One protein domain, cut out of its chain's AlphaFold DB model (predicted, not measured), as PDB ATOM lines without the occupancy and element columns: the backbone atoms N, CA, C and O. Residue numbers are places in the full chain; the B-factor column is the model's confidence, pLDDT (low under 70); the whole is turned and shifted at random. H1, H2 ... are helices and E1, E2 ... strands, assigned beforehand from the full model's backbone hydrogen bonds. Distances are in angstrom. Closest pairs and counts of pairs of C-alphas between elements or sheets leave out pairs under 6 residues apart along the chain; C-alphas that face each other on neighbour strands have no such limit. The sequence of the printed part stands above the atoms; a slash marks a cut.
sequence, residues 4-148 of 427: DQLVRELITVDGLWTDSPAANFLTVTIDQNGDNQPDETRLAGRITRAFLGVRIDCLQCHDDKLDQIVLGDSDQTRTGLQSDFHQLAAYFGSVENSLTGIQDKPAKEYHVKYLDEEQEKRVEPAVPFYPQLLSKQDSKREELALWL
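What this domain is: This is residues 4 to 148 of the 427 residues of the protein "DUF1553 domain-containing protein" of Phycisphaerales bacterium (UniProt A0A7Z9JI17). A two-stranded hairpin lies at each end of the longest axis, E1 and E2 at one and E3 and E4 at the other, with helix H5 between them in the middle of the model. H3 crosses H5, H4 packs near the start of H5, and H6 packs near its end; H1 lies side by side with H6, and H2 lies between H1 and the hairpin of E3 and E4. The printed part has 145 residues with six named helices and four named strands, in the order H1 H2 H3 H4 E1 E2 H5 E3 E4 H6, and both sheets are antiparallel pairs. The class is mixed, helices and strands, with under half of the residues in named elements. The whole is compact, with a radius of gyration of the C-alphas of 15.2 A and spans of 44 by 36 by 24 A.

Where its parts are: Find C-alpha 4 at (2.039, 8.402, -42.411); from there H1 runs to residue 12, 12.0 A. H2 is residues 21 to 27, and H3, the longest helix, is residues 40 to 52, 16.9 A. H4 is residues 57 to 60, E1 70 to 73 and E2 76 to 79. H5 begins at C-alpha 82, at (8.063, -3.597, -18.074), and runs 16.7 A to residue 92. E3 is residues 95 to 98 and E4 101 to 104. H6, residues 140 to 148, ends at C-alpha 148, at (0.952, 4.569, -34.847), 12.1 A from its first C-alpha.

How they stand to each other: Start at the hub, H5. H3 touches it with residues 40 to 44 alone, about perpendicular at 82 degrees, closest at the C-alphas of Ala 44 and Ala 89, 4.9 A. H4 touches H5 at Leu 59 and Gln 82, closest C-alphas 4.6 A apart. H6 touches H5 at Tyr 91 and Lys 140, closest C-alphas 5.3 A apart. H1 touches H6 at a shallow tilt of 24 degrees, opposite ways, closest C-alphas Arg 8 and Ala 145, 5.0 A. H2 touches H1 at Leu 10 and Ala 22, closest C-alphas 4.7 A apart. In the hairpin of E1 and E2, look at N 71 and O 78, 2.8 A; in that of E3 and E4, at N 96 and O 103, 2.9 A. Every O i to N i+4 pair is within hydrogen-bond range in H1, H3 and H6; H5 has 5 of 7, H2 has 1 of 3 with 3 of 4 O i to N i+3 pairs, and H4 is too short for an O i to N i+4 pair.

The domain as a whole: The two C-alphas farthest apart are those of Asp 75 and Leu 99, 46.9 A. The links H2 to H3 and E4 to H6 are long; in the second, residues 111 to 112 pair with 121 to 122, antiparallel. The printed part has no cut, and no printed residue has a pLDDT under 70.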
ATOM      1  N   ASP A   4       2.698   9.593 -42.957       97.88
ATOM      2  CA  ASP A   4       2.039   8.402 -42.411       97.88
ATOM      3  C   ASP A   4       2.196   7.192 -43.336       97.88
ATOM      4  O   ASP A   4       2.582   6.118 -42.889       97.88
ATOM      5  N   GLN A   5       1.992   7.369 -44.644       97.19
ATOM      6  CA  GLN A   5       2.143   6.290 -45.621       97.19
ATOM      7  C   GLN A   5       3.585   5.790 -45.718       97.19
ATOM      8  O   GLN A   5       3.809   4.590 -45.855       97.19
ATOM      9  N   LEU A   6       4.568   6.699 -45.645       96.56
ATOM     10  CA  LEU A   6       5.978   6.314 -45.567       96.56
ATOM     11  C   LEU A   6       6.235   5.498 -44.293       96.56
ATOM     12  O   LEU A   6       6.877   4.461 -44.372       96.56
ATOM     13  N   VAL A   7       5.744   5.946 -43.137       97.50
ATOM     14  CA  VAL A   7       5.961   5.254 -41.859       97.50
ATOM     15  C   VAL A   7       5.283   3.886 -41.842       97.50
ATOM     16  O   VAL A   7       5.910   2.918 -41.421       97.50
ATOM     17  N   ARG A   8       4.059   3.774 -42.371       96.94
ATOM     18  CA  ARG A   8       3.385   2.482 -42.548       96.94
ATOM     19  C   ARG A   8       4.235   1.538 -43.387       96.94
ATOM     20  O   ARG A   8       4.525   0.442 -42.934       96.94
ATOM     21  N   GLU A   9       4.726   1.995 -44.540       96.19
ATOM     22  CA  GLU A   9       5.607   1.199 -45.400       96.19
ATOM     23  C   GLU A   9       6.886   0.750 -44.670       96.19
ATOM     24  O   GLU A   9       7.257  -0.413 -44.770       96.19
ATOM     25  N   LEU A  10       7.542   1.622 -43.892       96.00
ATOM     26  CA  LEU A  10       8.742   1.253 -43.120       96.00
ATOM     27  C   LEU A  10       8.493   0.098 -42.139       96.00
ATOM     28  O   LEU A  10       9.409  -0.671 -41.857       96.00
ATOM     29  N   ILE A  11       7.272  -0.013 -41.618       96.38
ATOM     30  CA  ILE A  11       6.897  -1.018 -40.622       96.38
ATOM     31  C   ILE A  11       6.386  -2.288 -41.306       96.38
ATOM     32  O   ILE A  11       6.785  -3.383 -40.920       96.38
ATOM     33  N   THR A  12       5.539  -2.167 -42.329       95.88
ATOM     34  CA  THR A  12       4.804  -3.298 -42.920       95.88
ATOM     35  C   THR A  12       5.484  -3.937 -44.125       95.88
ATOM     36  O   THR A  12       4.982  -4.928 -44.638       95.88
ATOM     37  N   VAL A  13       6.581  -3.367 -44.627       94.62
ATOM     38  CA  VAL A  13       7.249  -3.866 -45.835       94.62
ATOM     39  C   VAL A  13       7.701  -5.321 -45.700       94.62
ATOM     40  O   VAL A  13       8.282  -5.718 -44.687       94.62
ATOM     41  N   ASP A  14       7.493  -6.063 -46.785       92.94
ATOM     42  CA  ASP A  14       8.053  -7.387 -47.021       92.94
ATOM     43  C   ASP A  14       9.059  -7.346 -48.178       92.94
ATOM     44  O   ASP A  14       9.010  -6.485 -49.064       92.94
ATOM     45  N   GLY A  15       9.970  -8.314 -48.183       90.88
ATOM     46  CA  GLY A  15      10.923  -8.535 -49.261       90.88
ATOM     47  C   GLY A  15      12.340  -8.040 -48.973       90.88
ATOM     48  O   GLY A  15      12.748  -7.805 -47.830       90.88
ATOM     49  N   LEU A  16      13.135  -7.960 -50.038       87.69
ATOM     50  CA  LEU A  16      14.563  -7.661 -49.972       87.69
ATOM     51  C   LEU A  16      14.822  -6.161 -49.837       87.69
ATOM     52  O   LEU A  16      14.209  -5.337 -50.510       87.69
ATOM     53  N   TRP A  17      15.839  -5.812 -49.053       80.44
ATOM     54  CA  TRP A  17      16.304  -4.431 -48.891       80.44
ATOM     55  C   TRP A  17      16.865  -3.802 -50.178       80.44
ATOM     56  O   TRP A  17      16.979  -2.578 -50.256       80.44
ATOM     57  N   THR A  18      17.226  -4.617 -51.177       81.94
ATOM     58  CA  THR A  18      17.683  -4.163 -52.502       81.94
ATOM     59  C   THR A  18      16.542  -3.669 -53.382       81.94
ATOM     60  O   THR A  18      16.757  -2.781 -54.204       81.94
ATOM     61  N   ASP A  19      15.346  -4.225 -53.186       86.00
ATOM     62  CA  ASP A  19      14.174  -3.982 -54.029       86.00
ATOM     63  C   ASP A  19      13.209  -3.018 -53.329       86.00
ATOM     64  O   ASP A  19      12.665  -2.105 -53.951       86.00
ATOM     65  N   SER A  20      13.085  -3.170 -52.008       88.19
ATOM     66  CA  SER A  20      12.249  -2.368 -51.123       88.19
ATOM     67  C   SER A  20      13.122  -1.683 -50.065       88.19
ATOM     68  O   SER A  20      13.367  -2.250 -48.997       88.19
ATOM     69  N   PRO A  21      13.588  -0.439 -50.299       89.19
ATOM     70  CA  PRO A  21      14.487   0.258 -49.376       89.19
ATOM     71  C   PRO A  21      13.936   0.409 -47.955       89.19
ATOM     72  O   PRO A  21      14.722   0.494 -47.011       89.19
ATOM     73  N   ALA A  22      12.608   0.417 -47.798       93.25
ATOM     74  CA  ALA A  22      11.925   0.457 -46.511       93.25
ATOM     75  C   ALA A  22      12.313  -0.715 -45.592       93.25
ATOM     76  O   ALA A  22      12.395  -0.525 -44.380       93.25
ATOM     77  N   ALA A  23      12.652  -1.885 -46.151       93.44
ATOM     78  CA  ALA A  23      13.053  -3.055 -45.370       93.44
ATOM     79  C   ALA A  23      14.334  -2.806 -44.556       93.44
ATOM     80  O   ALA A  23      14.556  -3.474 -43.548       93.44
ATOM     81  N   ASN A  24      15.136  -1.791 -44.916       92.06
ATOM     82  CA  ASN A  24      16.287  -1.370 -44.114       92.06
ATOM     83  C   ASN A  24      15.910  -0.887 -42.709       92.06
ATOM     84  O   ASN A  24      16.746  -0.944 -41.811       92.06
ATOM     85  N   PHE A  25      14.671  -0.430 -42.490       93.31
ATOM     86  CA  PHE A  25      14.205  -0.071 -41.151       93.31
ATOM     87  C   PHE A  25      14.145  -1.286 -40.216       93.31
ATOM     88  O   PHE A  25      14.440  -1.154 -39.030       93.31
ATOM     89  N   LEU A  26      13.831  -2.464 -40.764       94.25
ATOM     90  CA  LEU A  26      13.752  -3.724 -40.028       94.25
ATOM     91  C   LEU A  26      15.115  -4.429 -39.988       94.25
ATOM     92  O   LEU A  26      15.543  -4.893 -38.938       94.25
ATOM     93  N   THR A  27      15.853  -4.459 -41.101       92.81
ATOM     94  CA  THR A  27      17.125  -5.201 -41.174       92.81
ATOM     95  C   THR A  27      18.273  -4.546 -40.406       92.81
ATOM     96  O   THR A  27      19.232  -5.221 -40.042       92.81
ATOM     97  N   VAL A  28      18.203  -3.245 -40.112       90.38
ATOM     98  CA  VAL A  28      19.244  -2.531 -39.346       90.38
ATOM     99  C   VAL A  28      19.365  -3.003 -37.890       90.38
ATOM    100  O   VAL A  28      20.387  -2.750 -37.247       90.38
ATOM    101  N   THR A  29      18.346  -3.677 -37.348       91.94
ATOM    102  CA  THR A  29      18.400  -4.248 -35.994       91.94
ATOM    103  C   THR A  29      18.981  -5.657 -35.961       91.94
ATOM    104  O   THR A  29      19.262  -6.141 -34.868       91.94
ATOM    105  N   ILE A  30      19.225  -6.275 -37.123       91.75
ATOM    106  CA  ILE A  30      19.789  -7.621 -37.227       91.75
ATOM    107  C   ILE A  30      21.212  -7.643 -36.668       91.75
ATOM    108  O   ILE A  30      22.087  -6.896 -37.121       91.75
ATOM    109  N   ASP A  31      21.458  -8.546 -35.719       85.25
ATOM    110  CA  ASP A  31      22.815  -8.901 -35.320       85.25
ATOM    111  C   ASP A  31      23.387  -9.945 -36.287       85.25
ATOM    112  O   ASP A  31      22.933 -11.087 -36.355       85.25
ATOM    113  N   GLN A  32      24.422  -9.551 -37.028       77.06
ATOM    114  CA  GLN A  32      25.107 -10.421 -37.988       77.06
ATOM    115  C   GLN A  32      25.876 -11.569 -37.320       77.06
ATOM    116  O   GLN A  32      26.220 -12.535 -37.994       77.06
ATOM    117  N   ASN A  33      26.161 -11.463 -36.019       77.06
ATOM    118  CA  ASN A  33      26.807 -12.524 -35.246       77.06
ATOM    119  C   ASN A  33      25.797 -13.408 -34.494       77.06
ATOM    120  O   ASN A  33      26.208 -14.371 -33.847       77.06
ATOM    121  N   GLY A  34      24.508 -13.059 -34.548       81.69
ATOM    122  CA  GLY A  34      23.420 -13.763 -33.881       81.69
ATOM    123  C   GLY A  34      22.698 -14.752 -34.795       81.69
ATOM    124  O   GLY A  34      23.291 -15.397 -35.660       81.69
ATOM    125  N   ASP A  35      21.387 -14.853 -34.612       84.19
ATOM    126  CA  ASP A  35      20.478 -15.687 -35.407       84.19
ATOM    127  C   ASP A  35      20.114 -15.075 -36.776       84.19
ATOM    128  O   ASP A  35      19.330 -15.653 -37.536       84.19
ATOM    129  N   ASN A  36      20.709 -13.921 -37.103       89.38
ATOM    130  CA  ASN A  36      20.460 -13.143 -38.311       89.38
ATOM    131  C   ASN A  36      18.986 -12.701 -38.455       89.38
ATOM    132  O   ASN A  36      18.516 -12.471 -39.576       89.38
ATOM    133  N   GLN A  37      18.274 -12.566 -37.331       92.00
ATOM    134  CA  GLN A  37      16.897 -12.082 -37.261       92.00
ATOM    135  C   GLN A  37      16.811 -10.629 -36.780       92.00
ATOM    136  O   GLN A  37      17.722 -10.143 -36.103       92.00
ATOM    137  N   PRO A  38      15.745  -9.892 -37.152       93.00
ATOM    138  CA  PRO A  38      15.503  -8.562 -36.608       93.00
ATOM    139  C   PRO A  38      15.231  -8.633 -35.105       93.00
ATOM    140  O   PRO A  38      14.375  -9.392 -34.668       93.00
ATOM    141  N   ASP A  39      15.929  -7.806 -34.332       94.19
ATOM    142  CA  ASP A  39      15.739  -7.713 -32.883       94.19
ATOM    143  C   ASP A  39      14.451  -6.932 -32.566       94.19
ATOM    144  O   ASP A  39      14.369  -5.718 -32.795       94.19
ATOM    145  N   GLU A  40      13.445  -7.636 -32.044       94.75
ATOM    146  CA  GLU A  40      12.107  -7.118 -31.743       94.75
ATOM    147  C   GLU A  40      12.144  -5.999 -30.692       94.75
ATOM    148  O   GLU A  40      11.416  -5.006 -30.768       94.75
ATOM    149  N   THR A  41      13.054  -6.135 -29.730       94.94
ATOM    150  CA  THR A  41      13.249  -5.221 -28.603       94.94
ATOM    151  C   THR A  41      13.837  -3.900 -29.102       94.94
ATOM    152  O   THR A  41      13.334  -2.814 -28.798       94.94
ATOM    153  N   ARG A  42      14.863  -3.969 -29.962       94.31
ATOM    154  CA  ARG A  42      15.448  -2.787 -30.616       94.31
ATOM    155  C   ARG A  42      14.462  -2.113 -31.565       94.31
ATOM    156  O   ARG A  42      14.484  -0.885 -31.668       94.31
ATOM    157  N   LEU A  43      13.603  -2.874 -32.244       95.62
ATOM    158  CA  LEU A  43      12.550  -2.318 -33.099       95.62
ATOM    159  C   LEU A  43      11.499  -1.549 -32.292       95.62
ATOM    160  O   LEU A  43      11.164  -0.422 -32.666       95.62
ATOM    161  N   ALA A  44      11.048  -2.088 -31.156       96.00
ATOM    162  CA  ALA A  44      10.124  -1.398 -30.255       96.00
ATOM    163  C   ALA A  44      10.692  -0.060 -29.757       96.00
ATOM    164  O   ALA A  44      10.051   0.984 -29.905       96.00
ATOM    165  N   GLY A  45      11.931  -0.060 -29.249       94.94
ATOM    166  CA  GLY A  45      12.609   1.169 -28.817       94.94
ATOM    167  C   GLY A  45      12.786   2.184 -29.953       94.94
ATOM    168  O   GLY A  45      12.603   3.388 -29.768       94.94
ATOM    169  N   ARG A  46      13.075   1.716 -31.174       93.94
ATOM    170  CA  ARG A  46      13.196   2.588 -32.351       93.94
ATOM    171  C   ARG A  46      11.875   3.221 -32.756       93.94
ATOM    172  O   ARG A  46      11.865   4.421 -33.011       93.94
ATOM    173  N   ILE A  47      10.777   2.466 -32.796       95.25
ATOM    174  CA  ILE A  47       9.461   3.025 -33.133       95.25
ATOM    175  C   ILE A  47       9.050   4.098 -32.134       95.25
ATOM    176  O   ILE A  47       8.628   5.181 -32.544       95.25
ATOM    177  N   THR A  48       9.197   3.839 -30.835       95.31
ATOM    178  CA  THR A  48       8.764   4.805 -29.820       95.31
ATOM    179  C   THR A  48       9.577   6.094 -29.882       95.31
ATOM    180  O   THR A  48       9.004   7.182 -29.953       95.31
ATOM    181  N   ARG A  49      10.903   5.999 -30.003       93.88
ATOM    182  CA  ARG A  49      11.775   7.176 -30.113       93.88
ATOM    183  C   ARG A  49      11.617   7.922 -31.440       93.88
ATOM    184  O   ARG A  49      11.590   9.157 -31.467       93.88
ATOM    185  N   ALA A  50      11.538   7.197 -32.556       93.12
ATOM    186  CA  ALA A  50      11.492   7.791 -33.889       93.12
ATOM    187  C   ALA A  50      10.105   8.335 -34.231       93.12
ATOM    188  O   ALA A  50      10.008   9.439 -34.752       93.12
ATOM    189  N   PHE A  51       9.033   7.610 -33.929       96.81
ATOM    190  CA  PHE A  51       7.706   7.970 -34.417       96.81
ATOM    191  C   PHE A  51       6.775   8.494 -33.338       96.81
ATOM    192  O   PHE A  51       5.918   9.289 -33.676       96.81
ATOM    193  N   LEU A  52       6.956   8.141 -32.064       96.88
ATOM    194  CA  LEU A  52       6.111   8.660 -30.974       96.88
ATOM    195  C   LEU A  52       6.793   9.760 -30.161       96.88
ATOM    196  O   LEU A  52       6.128  10.511 -29.456       96.88
ATOM    197  N   GLY A  53       8.120   9.878 -30.273       94.94
ATOM    198  CA  GLY A  53       8.898  10.814 -29.472       94.94
ATOM    199  C   GLY A  53       8.807  10.498 -27.981       94.94
ATOM    200  O   GLY A  53       8.958  11.406 -27.176       94.94
ATOM    201  N   VAL A  54       8.542   9.239 -27.622       93.62
ATOM    202  CA  VAL A  54       8.446   8.764 -26.239       93.62
ATOM    203  C   VAL A  54       9.592   7.797 -25.992       93.62
ATOM    204  O   VAL A  54       9.804   6.862 -26.763       93.62
ATOM    205  N   ARG A  55      10.327   8.010 -24.904       91.81
ATOM    206  CA  ARG A  55      11.446   7.161 -24.505       91.81
ATOM    207  C   ARG A  55      10.978   6.171 -23.446       91.81
ATOM    208  O   ARG A  55      10.799   6.554 -22.296       91.81
ATOM    209  N   ILE A  56      10.814   4.909 -23.838       93.81
ATOM    210  CA  ILE A  56      10.429   3.817 -22.928       93.81
ATOM    211  C   ILE A  56      11.530   2.766 -22.741       93.81
ATOM    212  O   ILE A  56      11.278   1.725 -22.153       93.81
ATOM    213  N   ASP A  57      12.757   3.005 -23.217       91.94
ATOM    214  CA  ASP A  57      13.831   1.998 -23.235       91.94
ATOM    215  C   ASP A  57      14.168   1.417 -21.848       91.94
ATOM    216  O   ASP A  57      14.549   0.255 -21.750       91.94
ATOM    217  N   CYS A  58      14.025   2.183 -20.758       92.75
ATOM    218  CA  CYS A  58      14.266   1.639 -19.413       92.75
ATOM    219  C   CYS A  58      13.227   0.582 -19.005       92.75
ATOM    220  O   CYS A  58      13.568  -0.336 -18.258       92.75
ATOM    221  N   LEU A  59      12.013   0.655 -19.569       95.62
ATOM    222  CA  LEU A  59      10.960  -0.337 -19.375       95.62
ATOM    223  C   LEU A  59      11.306  -1.687 -20.007       95.62
ATOM    224  O   LEU A  59      10.638  -2.668 -19.739       95.62
ATOM    225  N   GLN A  60      12.370  -1.798 -20.805       95.31
ATOM    226  CA  GLN A  60      12.842  -3.102 -21.273       95.31
ATOM    227  C   GLN A  60      13.234  -4.022 -20.102       95.31
ATOM    228  O   GLN A  60      13.051  -5.235 -20.163       95.31
ATOM    229  N   CYS A  61      13.799  -3.462 -19.030       94.19
ATOM    230  CA  CYS A  61      14.383  -4.263 -17.954       94.19
ATOM    231  C   CYS A  61      13.576  -4.231 -16.656       94.19
ATOM    232  O   CYS A  61      13.700  -5.160 -15.861       94.19
ATOM    233  N   HIS A  62      12.822  -3.162 -16.391       94.31
ATOM    234  CA  HIS A  62      12.096  -2.995 -15.134       94.31
ATOM    235  C   HIS A  62      10.931  -2.012 -15.271       94.31
ATOM    236  O   HIS A  62      10.966  -1.119 -16.111       94.31
ATOM    237  N   ASP A  63       9.947  -2.111 -14.378       94.69
ATOM    238  CA  ASP A  63       8.911  -1.082 -14.220       94.69
ATOM    239  C   ASP A  63       9.535   0.265 -13.845       94.69
ATOM    240  O   ASP A  63      10.546   0.313 -13.135       94.69
ATOM    241  N   ASP A  64       8.942   1.372 -14.276       92.56
ATOM    242  CA  ASP A  64       9.443   2.681 -13.881       92.56
ATOM    243  C   ASP A  64       9.187   2.942 -12.389       92.56
ATOM    244  O   ASP A  64       8.062   3.137 -11.944       92.56
ATOM    245  N   LYS A  65      10.261   2.951 -11.596       87.38
ATOM    246  CA  LYS A  65      10.203   3.153 -10.139       87.38
ATOM    247  C   LYS A  65      10.209   4.622  -9.728       87.38
ATOM    248  O   LYS A  65      10.128   4.908  -8.535       87.38
ATOM    249  N   LEU A  66      10.413   5.535 -10.676       86.62
ATOM    250  CA  LEU A  66      10.552   6.967 -10.410       86.62
ATOM    251  C   LEU A  66       9.352   7.781 -10.908       86.62
ATOM    252  O   LEU A  66       9.409   9.006 -10.822       86.62
ATOM    253  N   ASP A  67       8.306   7.122 -11.423       83.25
ATOM    254  CA  ASP A  67       7.102   7.745 -11.988       83.25
ATOM    255  C   ASP A  67       7.422   8.859 -13.011       83.25
ATOM    256  O   ASP A  67       6.755   9.891 -13.090       83.25
ATOM    257  N   GLN A  68       8.489   8.667 -13.792       86.12
ATOM    258  CA  GLN A  68       8.946   9.578 -14.844       86.12
ATOM    259  C   GLN A  68       8.278   9.295 -16.193       86.12
ATOM    260  O   GLN A  68       8.156  10.199 -17.023       86.12
ATOM    261  N   ILE A  69       7.855   8.054 -16.424       90.25
ATOM    262  CA  ILE A  69       7.191   7.604 -17.640       90.25
ATOM    263  C   ILE A  69       5.701   7.475 -17.356       90.25
ATOM    264  O   ILE A  69       5.230   6.486 -16.796       90.25
ATOM    265  N   VAL A  70       4.961   8.486 -17.797       92.62
ATOM    266  CA  VAL A  70       3.500   8.519 -17.726       92.62
ATOM    267  C   VAL A  70       2.930   7.992 -19.041       92.62
ATOM    268  O   VAL A  70       3.143   8.600 -20.091       92.62
ATOM    269  N   LEU A  71       2.227   6.862 -18.968       94.19
ATOM    270  CA  LEU A  71       1.518   6.187 -20.060       94.19
ATOM    271  C   LEU A  71       0.002   6.170 -19.803       94.19
ATOM    272  O   LEU A  71      -0.477   6.684 -18.790       94.19
ATOM    273  N   GLY A  72      -0.752   5.544 -20.708       92.69
ATOM    274  CA  GLY A  72      -2.212   5.497 -20.664       92.69
ATOM    275  C   GLY A  72      -2.886   6.672 -21.372       92.69
ATOM    276  O   GLY A  72      -2.260   7.435 -22.112       92.69
ATOM    277  N   ASP A  73      -4.193   6.775 -21.165       90.06
ATOM    278  CA  ASP A  73      -5.032   7.795 -21.785       90.06
ATOM    279  C   ASP A  73      -5.103   9.043 -20.899       90.06
ATOM    280  O   ASP A  73      -4.815   9.000 -19.703       90.06
ATOM    281  N   SER A  74      -5.508  10.178 -21.471       85.44
ATOM    282  CA  SER A  74      -5.517  11.467 -20.764       85.44
ATOM    283  C   SER A  74      -6.377  11.494 -19.495       85.44
ATOM    284  O   SER A  74      -6.133  12.314 -18.615       85.44
ATOM    285  N   ASP A  75      -7.398  10.641 -19.408       86.25
ATOM    286  CA  ASP A  75      -8.292  10.496 -18.257       86.25
ATOM    287  C   ASP A  75      -7.829   9.417 -17.261       86.25
ATOM    288  O   ASP A  75      -8.257   9.425 -16.107       86.25
ATOM    289  N   GLN A  76      -6.957   8.501 -17.690       88.62
ATOM    290  CA  GLN A  76      -6.503   7.336 -16.927       88.62
ATOM    291  C   GLN A  76      -4.997   7.126 -17.105       88.62
ATOM    292  O   GLN A  76      -4.528   6.078 -17.556       88.62
ATOM    293  N   THR A  77      -4.228   8.149 -16.737       92.88
ATOM    294  CA  THR A  77      -2.767   8.086 -16.768       92.88
ATOM    295  C   THR A  77      -2.242   7.112 -15.719       92.88
ATOM    296  O   THR A  77      -2.752   7.066 -14.596       92.88
ATOM    297  N   ARG A  78      -1.171   6.391 -16.042       94.25
ATOM    298  CA  ARG A  78      -0.484   5.467 -15.131       94.25
ATOM    299  C   ARG A  78       1.020   5.452 -15.380       94.25
ATOM    300  O   ARG A  78       1.480   5.859 -16.443       94.25
ATOM    301  N   THR A  79       1.774   4.928 -14.423       94.75
ATOM    302  CA  THR A  79       3.212   4.684 -14.581       94.75
ATOM    303  C   THR A  79       3.470   3.567 -15.596       94.75
ATOM    304  O   THR A  79       2.669   2.633 -15.737       94.75
ATOM    305  N   GLY A  80       4.578   3.684 -16.327       95.00
ATOM    306  CA  GLY A  80       5.020   2.682 -17.286       95.00
ATOM    307  C   GLY A  80       5.559   1.410 -16.633       95.00
ATOM    308  O   GLY A  80       6.303   1.451 -15.654       95.00
ATOM    309  N   LEU A  81       5.186   0.273 -17.210       95.69
ATOM    310  CA  LEU A  81       5.525  -1.068 -16.744       95.69
ATOM    311  C   LEU A  81       6.473  -1.760 -17.723       95.69
ATOM    312  O   LEU A  81       6.473  -1.470 -18.919       95.69
ATOM    313  N   GLN A  82       7.220  -2.751 -17.237       96.06
ATOM    314  CA  GLN A  82       8.063  -3.597 -18.074       96.06
ATOM    315  C   GLN A  82       7.241  -4.297 -19.169       96.06
ATOM    316  O   GLN A  82       7.682  -4.461 -20.310       96.06
ATOM    317  N   SER A  83       6.002  -4.669 -18.842       96.00
ATOM    318  CA  SER A  83       5.060  -5.262 -19.789       96.00
ATOM    319  C   SER A  83       4.718  -4.335 -20.955       96.00
ATOM    320  O   SER A  83       4.589  -4.837 -22.065       96.00
ATOM    321  N   ASP A  84       4.647  -3.014 -20.765       96.56
ATOM    322  CA  ASP A  84       4.323  -2.070 -21.846       96.56
ATOM    323  C   ASP A  84       5.358  -2.120 -22.973       96.56
ATOM    324  O   ASP A  84       5.018  -2.066 -24.157       96.56
ATOM    325  N   PHE A  85       6.634  -2.259 -22.606       97.44
ATOM    326  CA  PHE A  85       7.717  -2.380 -23.570       97.44
ATOM    327  C   PHE A  85       7.620  -3.694 -24.350       97.44
ATOM    328  O   PHE A  85       7.669  -3.702 -25.582       97.44
ATOM    329  N   HIS A  86       7.473  -4.814 -23.641       97.81
ATOM    330  CA  HIS A  86       7.458  -6.136 -24.265       97.81
ATOM    331  C   HIS A  86       6.177  -6.415 -25.052       97.81
ATOM    332  O   HIS A  86       6.235  -7.096 -26.072       97.81
ATOM    333  N   GLN A  87       5.040  -5.855 -24.643       97.75
ATOM    334  CA  GLN A  87       3.798  -5.890 -25.416       97.75
ATOM    335  C   GLN A  87       3.940  -5.135 -26.738       97.75
ATOM    336  O   GLN A  87       3.452  -5.603 -27.767       97.75
ATOM    337  N   LEU A  88       4.670  -4.017 -26.750       97.38
ATOM    338  CA  LEU A  88       4.977  -3.325 -27.996       97.38
ATOM    339  C   LEU A  88       5.960  -4.130 -28.863       97.38
ATOM    340  O   LEU A  88       5.760  -4.246 -30.071       97.38
ATOM    341  N   ALA A  89       6.998  -4.720 -28.262       97.50
ATOM    342  CA  ALA A  89       7.952  -5.581 -28.969       97.50
ATOM    343  C   ALA A  89       7.291  -6.823 -29.584       97.50
ATOM    344  O   ALA A  89       7.662  -7.235 -30.682       97.50
ATOM    345  N   ALA A  90       6.255  -7.367 -28.943       97.19
ATOM    346  CA  ALA A  90       5.525  -8.530 -29.434       97.19
ATOM    347  C   ALA A  90       4.872  -8.315 -30.814       97.19
ATOM    348  O   ALA A  90       4.685  -9.289 -31.543       97.19
ATOM    349  N   TYR A  91       4.599  -7.071 -31.238       96.88
ATOM    350  CA  TYR A  91       4.149  -6.781 -32.611       96.88
ATOM    351  C   TYR A  91       5.168  -7.185 -33.687       96.88
ATOM    352  O   TYR A  91       4.787  -7.391 -34.839       96.88
ATOM    353  N   PHE A  92       6.443  -7.323 -33.317       96.19
ATOM    354  CA  PHE A  92       7.520  -7.792 -34.187       96.19
ATOM    355  C   PHE A  92       7.878  -9.266 -33.981       96.19
ATOM    356  O   PHE A  92       8.739  -9.778 -34.690       96.19
ATOM    357  N   GLY A  93       7.206  -9.968 -33.062       93.81
ATOM    358  CA  GLY A  93       7.502 -11.366 -32.742       93.81
ATOM    359  C   GLY A  93       7.411 -12.307 -33.942       93.81
ATOM    360  O   GLY A  93       8.146 -13.287 -34.008       93.81
ATOM    361  N   SER A  94       6.557 -11.989 -34.918       91.94
ATOM    362  CA  SER A  94       6.408 -12.767 -36.149       91.94
ATOM    363  C   SER A  94       7.458 -12.461 -37.213       91.94
ATOM    364  O   SER A  94       7.514 -13.174 -38.210       91.94
ATOM    365  N   VAL A  95       8.268 -11.412 -37.060       93.88
ATOM    366  CA  VAL A  95       9.163 -10.955 -38.127       93.88
ATOM    367  C   VAL A  95      10.335 -11.912 -38.279       93.88
ATOM    368  O   VAL A  95      10.992 -12.294 -37.305       93.88
ATOM    369  N   GLU A  96      10.618 -12.271 -39.529       92.81
ATOM    370  CA  GLU A  96      11.775 -13.071 -39.894       92.81
ATOM    371  C   GLU A  96      12.490 -12.496 -41.117       92.81
ATOM    372  O   GLU A  96      11.875 -12.082 -42.100       92.81
ATOM    373  N   ASN A  97      13.817 -12.530 -41.073       93.06
ATOM    374  CA  ASN A  97      14.677 -12.337 -42.222       93.06
ATOM    375  C   ASN A  97      15.000 -13.689 -42.878       93.06
ATOM    376  O   ASN A  97      15.560 -14.592 -42.250       93.06
ATOM    377  N   SER A  98      14.667 -13.813 -44.162       90.88
ATOM    378  CA  SER A  98      14.822 -15.030 -44.964       90.88
ATOM    379  C   SER A  98      15.582 -14.763 -46.270       90.88
ATOM    380  O   SER A  98      15.954 -13.630 -46.572       90.88
ATOM    381  N   LEU A  99      15.799 -15.797 -47.096       87.38
ATOM    382  CA  LEU A  99      16.437 -15.639 -48.414       87.38
ATOM    383  C   LEU A  99      15.647 -14.727 -49.367       87.38
ATOM    384  O   LEU A  99      16.237 -14.126 -50.260       87.38
ATOM    385  N   THR A 100      14.332 -14.620 -49.179       88.75
ATOM    386  CA  THR A 100      13.451 -13.714 -49.932       88.75
ATOM    387  C   THR A 100      13.281 -12.356 -49.246       88.75
ATOM    388  O   THR A 100      12.514 -11.524 -49.721       88.75
ATOM    389  N   GLY A 101      14.018 -12.111 -48.158       91.62
ATOM    390  CA  GLY A 101      13.973 -10.890 -47.364       91.62
ATOM    391  C   GLY A 101      13.046 -10.987 -46.157       91.62
ATOM    392  O   GLY A 101      12.831 -12.077 -45.616       91.62
ATOM    393  N   ILE A 102      12.551  -9.831 -45.716       94.69
ATOM    394  CA  ILE A 102      11.703  -9.708 -44.529       94.69
ATOM    395  C   ILE A 102      10.301 -10.241 -44.826       94.69
ATOM    396  O   ILE A 102       9.750  -9.963 -45.888       94.69
ATOM    397  N   GLN A 103       9.750 -11.011 -43.894       93.44
ATOM    398  CA  GLN A 103       8.389 -11.540 -43.953       93.44
ATOM    399  C   GLN A 103       7.861 -11.830 -42.545       93.44
ATOM    400  O   GLN A 103       8.642 -12.063 -41.620       93.44
ATOM    401  N   ASP A 104       6.539 -11.891 -42.397       91.88
ATOM    402  CA  ASP A 104       5.901 -12.360 -41.167       91.88
ATOM    403  C   ASP A 104       5.694 -13.884 -41.195       91.88
ATOM    404  O   ASP A 104       5.113 -14.442 -42.129       91.88
ATOM    405  N   LYS A 105       6.124 -14.573 -40.135       90.88
ATOM    406  CA  LYS A 105       5.803 -15.973 -39.844       90.88
ATOM    407  C   LYS A 105       4.841 -16.053 -38.654       90.88
ATOM    408  O   LYS A 105       5.294 -16.009 -37.512       90.88
ATOM    409  N   PRO A 106       3.530 -16.256 -38.886       81.19
ATOM    410  CA  PRO A 106       2.513 -16.227 -37.826       81.19
ATOM    411  C   PRO A 106       2.706 -17.239 -36.688       81.19
ATOM    412  O   PRO A 106       2.133 -17.070 -35.620       81.19
ATOM    413  N   ALA A 107       3.479 -18.305 -36.914       81.69
ATOM    414  CA  ALA A 107       3.775 -19.314 -35.897       81.69
ATOM    415  C   ALA A 107       4.889 -18.900 -34.916       81.69
ATOM    416  O   ALA A 107       5.094 -19.589 -33.920       81.69
ATOM    417  N   LYS A 108       5.640 -17.827 -35.205       86.31
ATOM    418  CA  LYS A 108       6.698 -17.327 -34.324       86.31
ATOM    419  C   LYS A 108       6.065 -16.435 -33.253       86.31
ATOM    420  O   LYS A 108       5.329 -15.501 -33.560       86.31
ATOM    421  N   GLU A 109       6.343 -16.758 -31.997       89.62
ATOM    422  CA  GLU A 109       5.784 -16.086 -30.825       89.62
ATOM    423  C   GLU A 109       6.879 -15.339 -30.065       89.62
ATOM    424  O   GLU A 109       7.993 -15.847 -29.911       89.62
ATOM    425  N   TYR A 110       6.550 -14.162 -29.533       94.19
ATOM    426  CA  TYR A 110       7.467 -13.396 -28.697       94.19
ATOM    427  C   TYR A 110       7.397 -13.868 -27.242       94.19
ATOM    428  O   TYR A 110       6.328 -13.868 -26.622       94.19
ATOM    429  N   HIS A 111       8.549 -14.268 -26.710       93.69
ATOM    430  CA  HIS A 111       8.714 -14.729 -25.338       93.69
ATOM    431  C   HIS A 111       9.723 -13.848 -24.615       93.69
ATOM    432  O   HIS A 111      10.733 -13.444 -25.191       93.69
ATOM    433  N   VAL A 112       9.467 -13.569 -23.340       93.94
ATOM    434  CA  VAL A 112      10.416 -12.850 -22.492       93.94
ATOM    435  C   VAL A 112      10.403 -13.397 -21.075       93.94
ATOM    436  O   VAL A 112       9.370 -13.835 -20.565       93.94
ATOM    437  N   LYS A 113      11.565 -13.351 -20.427       94.06
ATOM    438  CA  LYS A 113      11.708 -13.544 -18.989       94.06
ATOM    439  C   LYS A 113      11.706 -12.181 -18.295       94.06
ATOM    440  O   LYS A 113      12.675 -11.432 -18.413       94.06
ATOM    441  N   TYR A 114      10.622 -11.867 -17.592       91.75
ATOM    442  CA  TYR A 114      10.517 -10.646 -16.789       91.75
ATOM    443  C   TYR A 114      11.483 -10.681 -15.597       91.75
ATOM    444  O   TYR A 114      11.915 -11.755 -15.174       91.75
ATOM    445  N   LEU A 115      11.829  -9.507 -15.055       87.06
ATOM    446  CA  LEU A 115      12.878  -9.370 -14.032       87.06
ATOM    447  C   LEU A 115      12.641 -10.259 -12.798       87.06
ATOM    448  O   LEU A 115      13.578 -10.885 -12.305       87.06
ATOM    449  N   ASP A 116      11.390 -10.328 -12.344       84.69
ATOM    450  CA  ASP A 116      10.980 -11.048 -11.132       84.69
ATOM    451  C   ASP A 116      10.385 -12.436 -11.433       84.69
ATOM    452  O   ASP A 116       9.742 -13.052 -10.579       84.69
ATOM    453  N   GLU A 117      10.585 -12.950 -12.649       89.06
ATOM    454  CA  GLU A 117      10.035 -14.232 -13.081       89.06
ATOM    455  C   GLU A 117      11.129 -15.255 -13.378       89.06
ATOM    456  O   GLU A 117      12.174 -14.954 -13.951       89.06
ATOM    457  N   GLU A 118      10.892 -16.512 -13.000       88.00
ATOM    458  CA  GLU A 118      11.866 -17.585 -13.221       88.00
ATOM    459  C   GLU A 118      11.802 -18.168 -14.639       88.00
ATOM    460  O   GLU A 118      12.824 -18.640 -15.150       88.00
ATOM    461  N   GLN A 119      10.629 -18.105 -15.275       91.69
ATOM    462  CA  GLN A 119      10.329 -18.720 -16.568       91.69
ATOM    463  C   GLN A 119      10.003 -17.666 -17.624       91.69
ATOM    464  O   GLN A 119       9.472 -16.602 -17.312       91.69
ATOM    465  N   GLU A 120      10.301 -17.988 -18.880       93.38
ATOM    466  CA  GLU A 120       9.848 -17.191 -20.016       93.38
ATOM    467  C   GLU A 120       8.332 -17.307 -20.181       93.38
ATOM    468  O   GLU A 120       7.750 -18.384 -20.030       93.38
ATOM    469  N   LYS A 121       7.697 -16.189 -20.530       93.94
ATOM    470  CA  LYS A 121       6.274 -16.127 -20.846       93.94
ATOM    471  C   LYS A 121       6.065 -15.598 -22.250       93.94
ATOM    472  O   LYS A 121       6.730 -14.654 -22.674       93.94
ATOM    473  N   ARG A 122       5.081 -16.180 -22.930       95.31
ATOM    474  CA  ARG A 122       4.511 -15.625 -24.155       95.31
ATOM    475  C   ARG A 122       3.866 -14.276 -23.844       95.31
ATOM    476  O   ARG A 122       3.097 -14.166 -22.887       95.31
ATOM    477  N   VAL A 123       4.156 -13.273 -24.664       96.56
ATOM    478  CA  VAL A 123       3.593 -11.924 -24.532       96.56
ATOM    479  C   VAL A 123       2.660 -11.644 -25.699       96.56
ATOM    480  O   VAL A 123       3.034 -11.797 -26.859       96.56
ATOM    481  N   GLU A 124       1.441 -11.214 -25.385       95.50
ATOM    482  CA  GLU A 124       0.492 -10.761 -26.401       95.50
ATOM    483  C   GLU A 124       0.773  -9.305 -26.800       95.50
ATOM    484  O   GLU A 124       1.035  -8.482 -25.918       95.50
ATOM    485  N   PRO A 125       0.693  -8.961 -28.098       96.62
ATOM    486  CA  PRO A 125       0.863  -7.587 -28.550       96.62
ATOM    487  C   PRO A 125      -0.184  -6.637 -27.967       96.62
ATOM    488  O   PRO A 125      -1.383  -6.916 -28.026       96.62
ATOM    489  N   ALA A 126       0.270  -5.501 -27.446       97.06
ATOM    490  CA  ALA A 126      -0.579  -4.400 -27.002       97.06
ATOM    491  C   ALA A 126       0.184  -3.072 -27.058       97.06
ATOM    492  O   ALA A 126       1.415  -3.036 -27.099       97.06
ATOM    493  N   VAL A 127      -0.564  -1.970 -27.087       96.69
ATOM    494  CA  VAL A 127      -0.018  -0.611 -27.161       96.69
ATOM    495  C   VAL A 127      -0.075   0.079 -25.795       96.69
ATOM    496  O   VAL A 127      -1.027  -0.133 -25.042       96.69
ATOM    497  N   PRO A 128       0.904   0.941 -25.470       94.94
ATOM    498  CA  PRO A 128       1.012   1.559 -24.144       94.94
ATOM    499  C   PRO A 128      -0.041   2.642 -23.848       94.94
ATOM    500  O   PRO A 128      -0.200   3.051 -22.696       94.94
ATOM    501  N   PHE A 129      -0.732   3.146 -24.872       95.31
ATOM    502  CA  PHE A 129      -1.746   4.196 -24.767       95.31
ATOM    503  C   PHE A 129      -2.675   4.179 -25.987       95.31
ATOM    504  O   PHE A 129      -2.321   3.655 -27.046       95.31
ATOM    505  N   TYR A 130      -3.860   4.766 -25.845       94.56
ATOM    506  CA  TYR A 130      -4.907   4.821 -26.864       94.56
ATOM    507  C   TYR A 130      -5.229   3.463 -27.529       94.56
ATOM    508  O   TYR A 130      -5.275   3.383 -28.764       94.56
ATOM    509  N   PRO A 131      -5.462   2.373 -26.767       95.69
ATOM    510  CA  PRO A 131      -5.787   1.059 -27.337       95.69
ATOM    511  C   PRO A 131      -7.065   1.063 -28.193       95.69
ATOM    512  O   PRO A 131      -7.206   0.244 -29.095       95.69
ATOM    513  N   GLN A 132      -7.977   2.008 -27.970       94.88
ATOM    514  CA  GLN A 132      -9.188   2.232 -28.767       94.88
ATOM    515  C   GLN A 132      -8.920   2.620 -30.228       94.88
ATOM    516  O   GLN A 132      -9.842   2.553 -31.037       94.88
ATOM    517  N   LEU A 133      -7.698   3.049 -30.566       95.62
ATOM    518  CA  LEU A 133      -7.301   3.357 -31.946       95.62
ATOM    519  C   LEU A 133      -6.823   2.110 -32.707       95.62
ATOM    520  O   LEU A 133      -6.607   2.172 -33.915       95.62
ATOM    521  N   LEU A 134      -6.648   0.972 -32.027       96.00
ATOM    522  CA  LEU A 134      -6.276  -0.270 -32.693       96.00
ATOM    523  C   LEU A 134      -7.411  -0.761 -33.592       96.00
ATOM    524  O   LEU A 134      -8.551  -0.946 -33.163       96.00
ATOM    525  N   SER A 135      -7.062  -1.053 -34.841       92.94
ATOM    526  CA  SER A 135      -7.921  -1.761 -35.782       92.94
ATOM    527  C   SER A 135      -7.320  -3.127 -36.049       92.94
ATOM    528  O   SER A 135      -6.193  -3.215 -36.529       92.94
ATOM    529  N   LYS A 136      -8.077  -4.193 -35.783       91.38
ATOM    530  CA  LYS A 136      -7.621  -5.565 -36.024       91.38
ATOM    531  C   LYS A 136      -7.287  -5.766 -37.506       91.38
ATOM    532  O   LYS A 136      -8.145  -5.531 -38.353       91.38
ATOM    533  N   GLN A 137      -6.073  -6.240 -37.775       92.25
ATOM    534  CA  GLN A 137      -5.587  -6.616 -39.105       92.25
ATOM    535  C   GLN A 137      -5.103  -8.067 -39.113       92.25
ATOM    536  O   GLN A 137      -4.954  -8.689 -38.056       92.25
ATOM    537  N   ASP A 138      -4.842  -8.591 -40.309       88.00
ATOM    538  CA  ASP A 138      -4.237  -9.914 -40.479       88.00
ATOM    539  C   ASP A 138      -2.754  -9.908 -40.069       88.00
ATOM    540  O   ASP A 138      -2.280 -10.861 -39.448       88.00
ATOM    541  N   SER A 139      -2.029  -8.816 -40.352       92.25
ATOM    542  CA  SER A 139      -0.651  -8.613 -39.892       92.25
ATOM    543  C   SER A 139      -0.599  -7.761 -38.624       92.25
ATOM    544  O   SER A 139      -1.199  -6.690 -38.530       92.25
ATOM    545  N   LYS A 140       0.210  -8.205 -37.657       94.75
ATOM    546  CA  LYS A 140       0.498  -7.444 -36.435       94.75
ATOM    547  C   LYS A 140       1.270  -6.163 -36.720       94.75
ATOM    548  O   LYS A 140       0.961  -5.125 -36.139       94.75
ATOM    549  N   ARG A 141       2.200  -6.185 -37.674       95.31
ATOM    550  CA  ARG A 141       2.904  -4.971 -38.099       95.31
ATOM    551  C   ARG A 141       1.963  -3.960 -38.739       95.31
ATOM    552  O   ARG A 141       2.131  -2.766 -38.513       95.31
ATOM    553  N   GLU A 142       0.961  -4.419 -39.486       96.19
ATOM    554  CA  GLU A 142      -0.057  -3.540 -40.070       96.19
ATOM    555  C   GLU A 142      -0.973  -2.931 -39.002       96.19
ATOM    556  O   GLU A 142      -1.195  -1.720 -39.008       96.19
ATOM    557  N   GLU A 143      -1.427  -3.734 -38.037       96.75
ATOM    558  CA  GLU A 143      -2.181  -3.264 -36.868       96.75
ATOM    559  C   GLU A 143      -1.414  -2.159 -36.113       96.75
ATOM    560  O   GLU A 143      -1.960  -1.080 -35.864       96.75
ATOM    561  N   LEU A 144      -0.122  -2.381 -35.831       97.88
ATOM    562  CA  LEU A 144       0.741  -1.392 -35.181       97.88
ATOM    563  C   LEU A 144       0.938  -0.138 -36.041       97.88
ATOM    564  O   LEU A 144       0.873   0.979 -35.530       97.88
ATOM    565  N   ALA A 145       1.192  -0.306 -37.339       97.69
ATOM    566  CA  ALA A 145       1.430   0.797 -38.260       97.69
ATOM    567  C   ALA A 145       0.207   1.716 -38.390       97.69
ATOM    568  O   ALA A 145       0.363   2.939 -38.447       97.69
ATOM    569  N   LEU A 146      -1.002   1.148 -38.410       97.69
ATOM    570  CA  LEU A 146      -2.250   1.909 -38.428       97.69
ATOM    571  C   LEU A 146      -2.457   2.677 -37.122       97.69
ATOM    572  O   LEU A 146      -2.672   3.882 -37.188       97.69
ATOM    573  N   TRP A 147      -2.297   2.034 -35.961       97.94
ATOM    574  CA  TRP A 147      -2.392   2.714 -34.658       97.94
ATOM    575  C   TRP A 147      -1.372   3.847 -34.509       97.94
ATOM    576  O   TRP A 147      -1.686   4.935 -34.021       97.94
ATOM    577  N   LEU A 148      -0.136   3.603 -34.945       97.81
ATOM    578  CA  LEU A 148       0.952   4.569 -34.847       97.81
ATOM    579  C   LEU A 148       0.646   5.840 -35.640       97.81
ATOM    580  O   LEU A 148       0.993   6.930 -35.213       97.81
TER     581      LEU A 148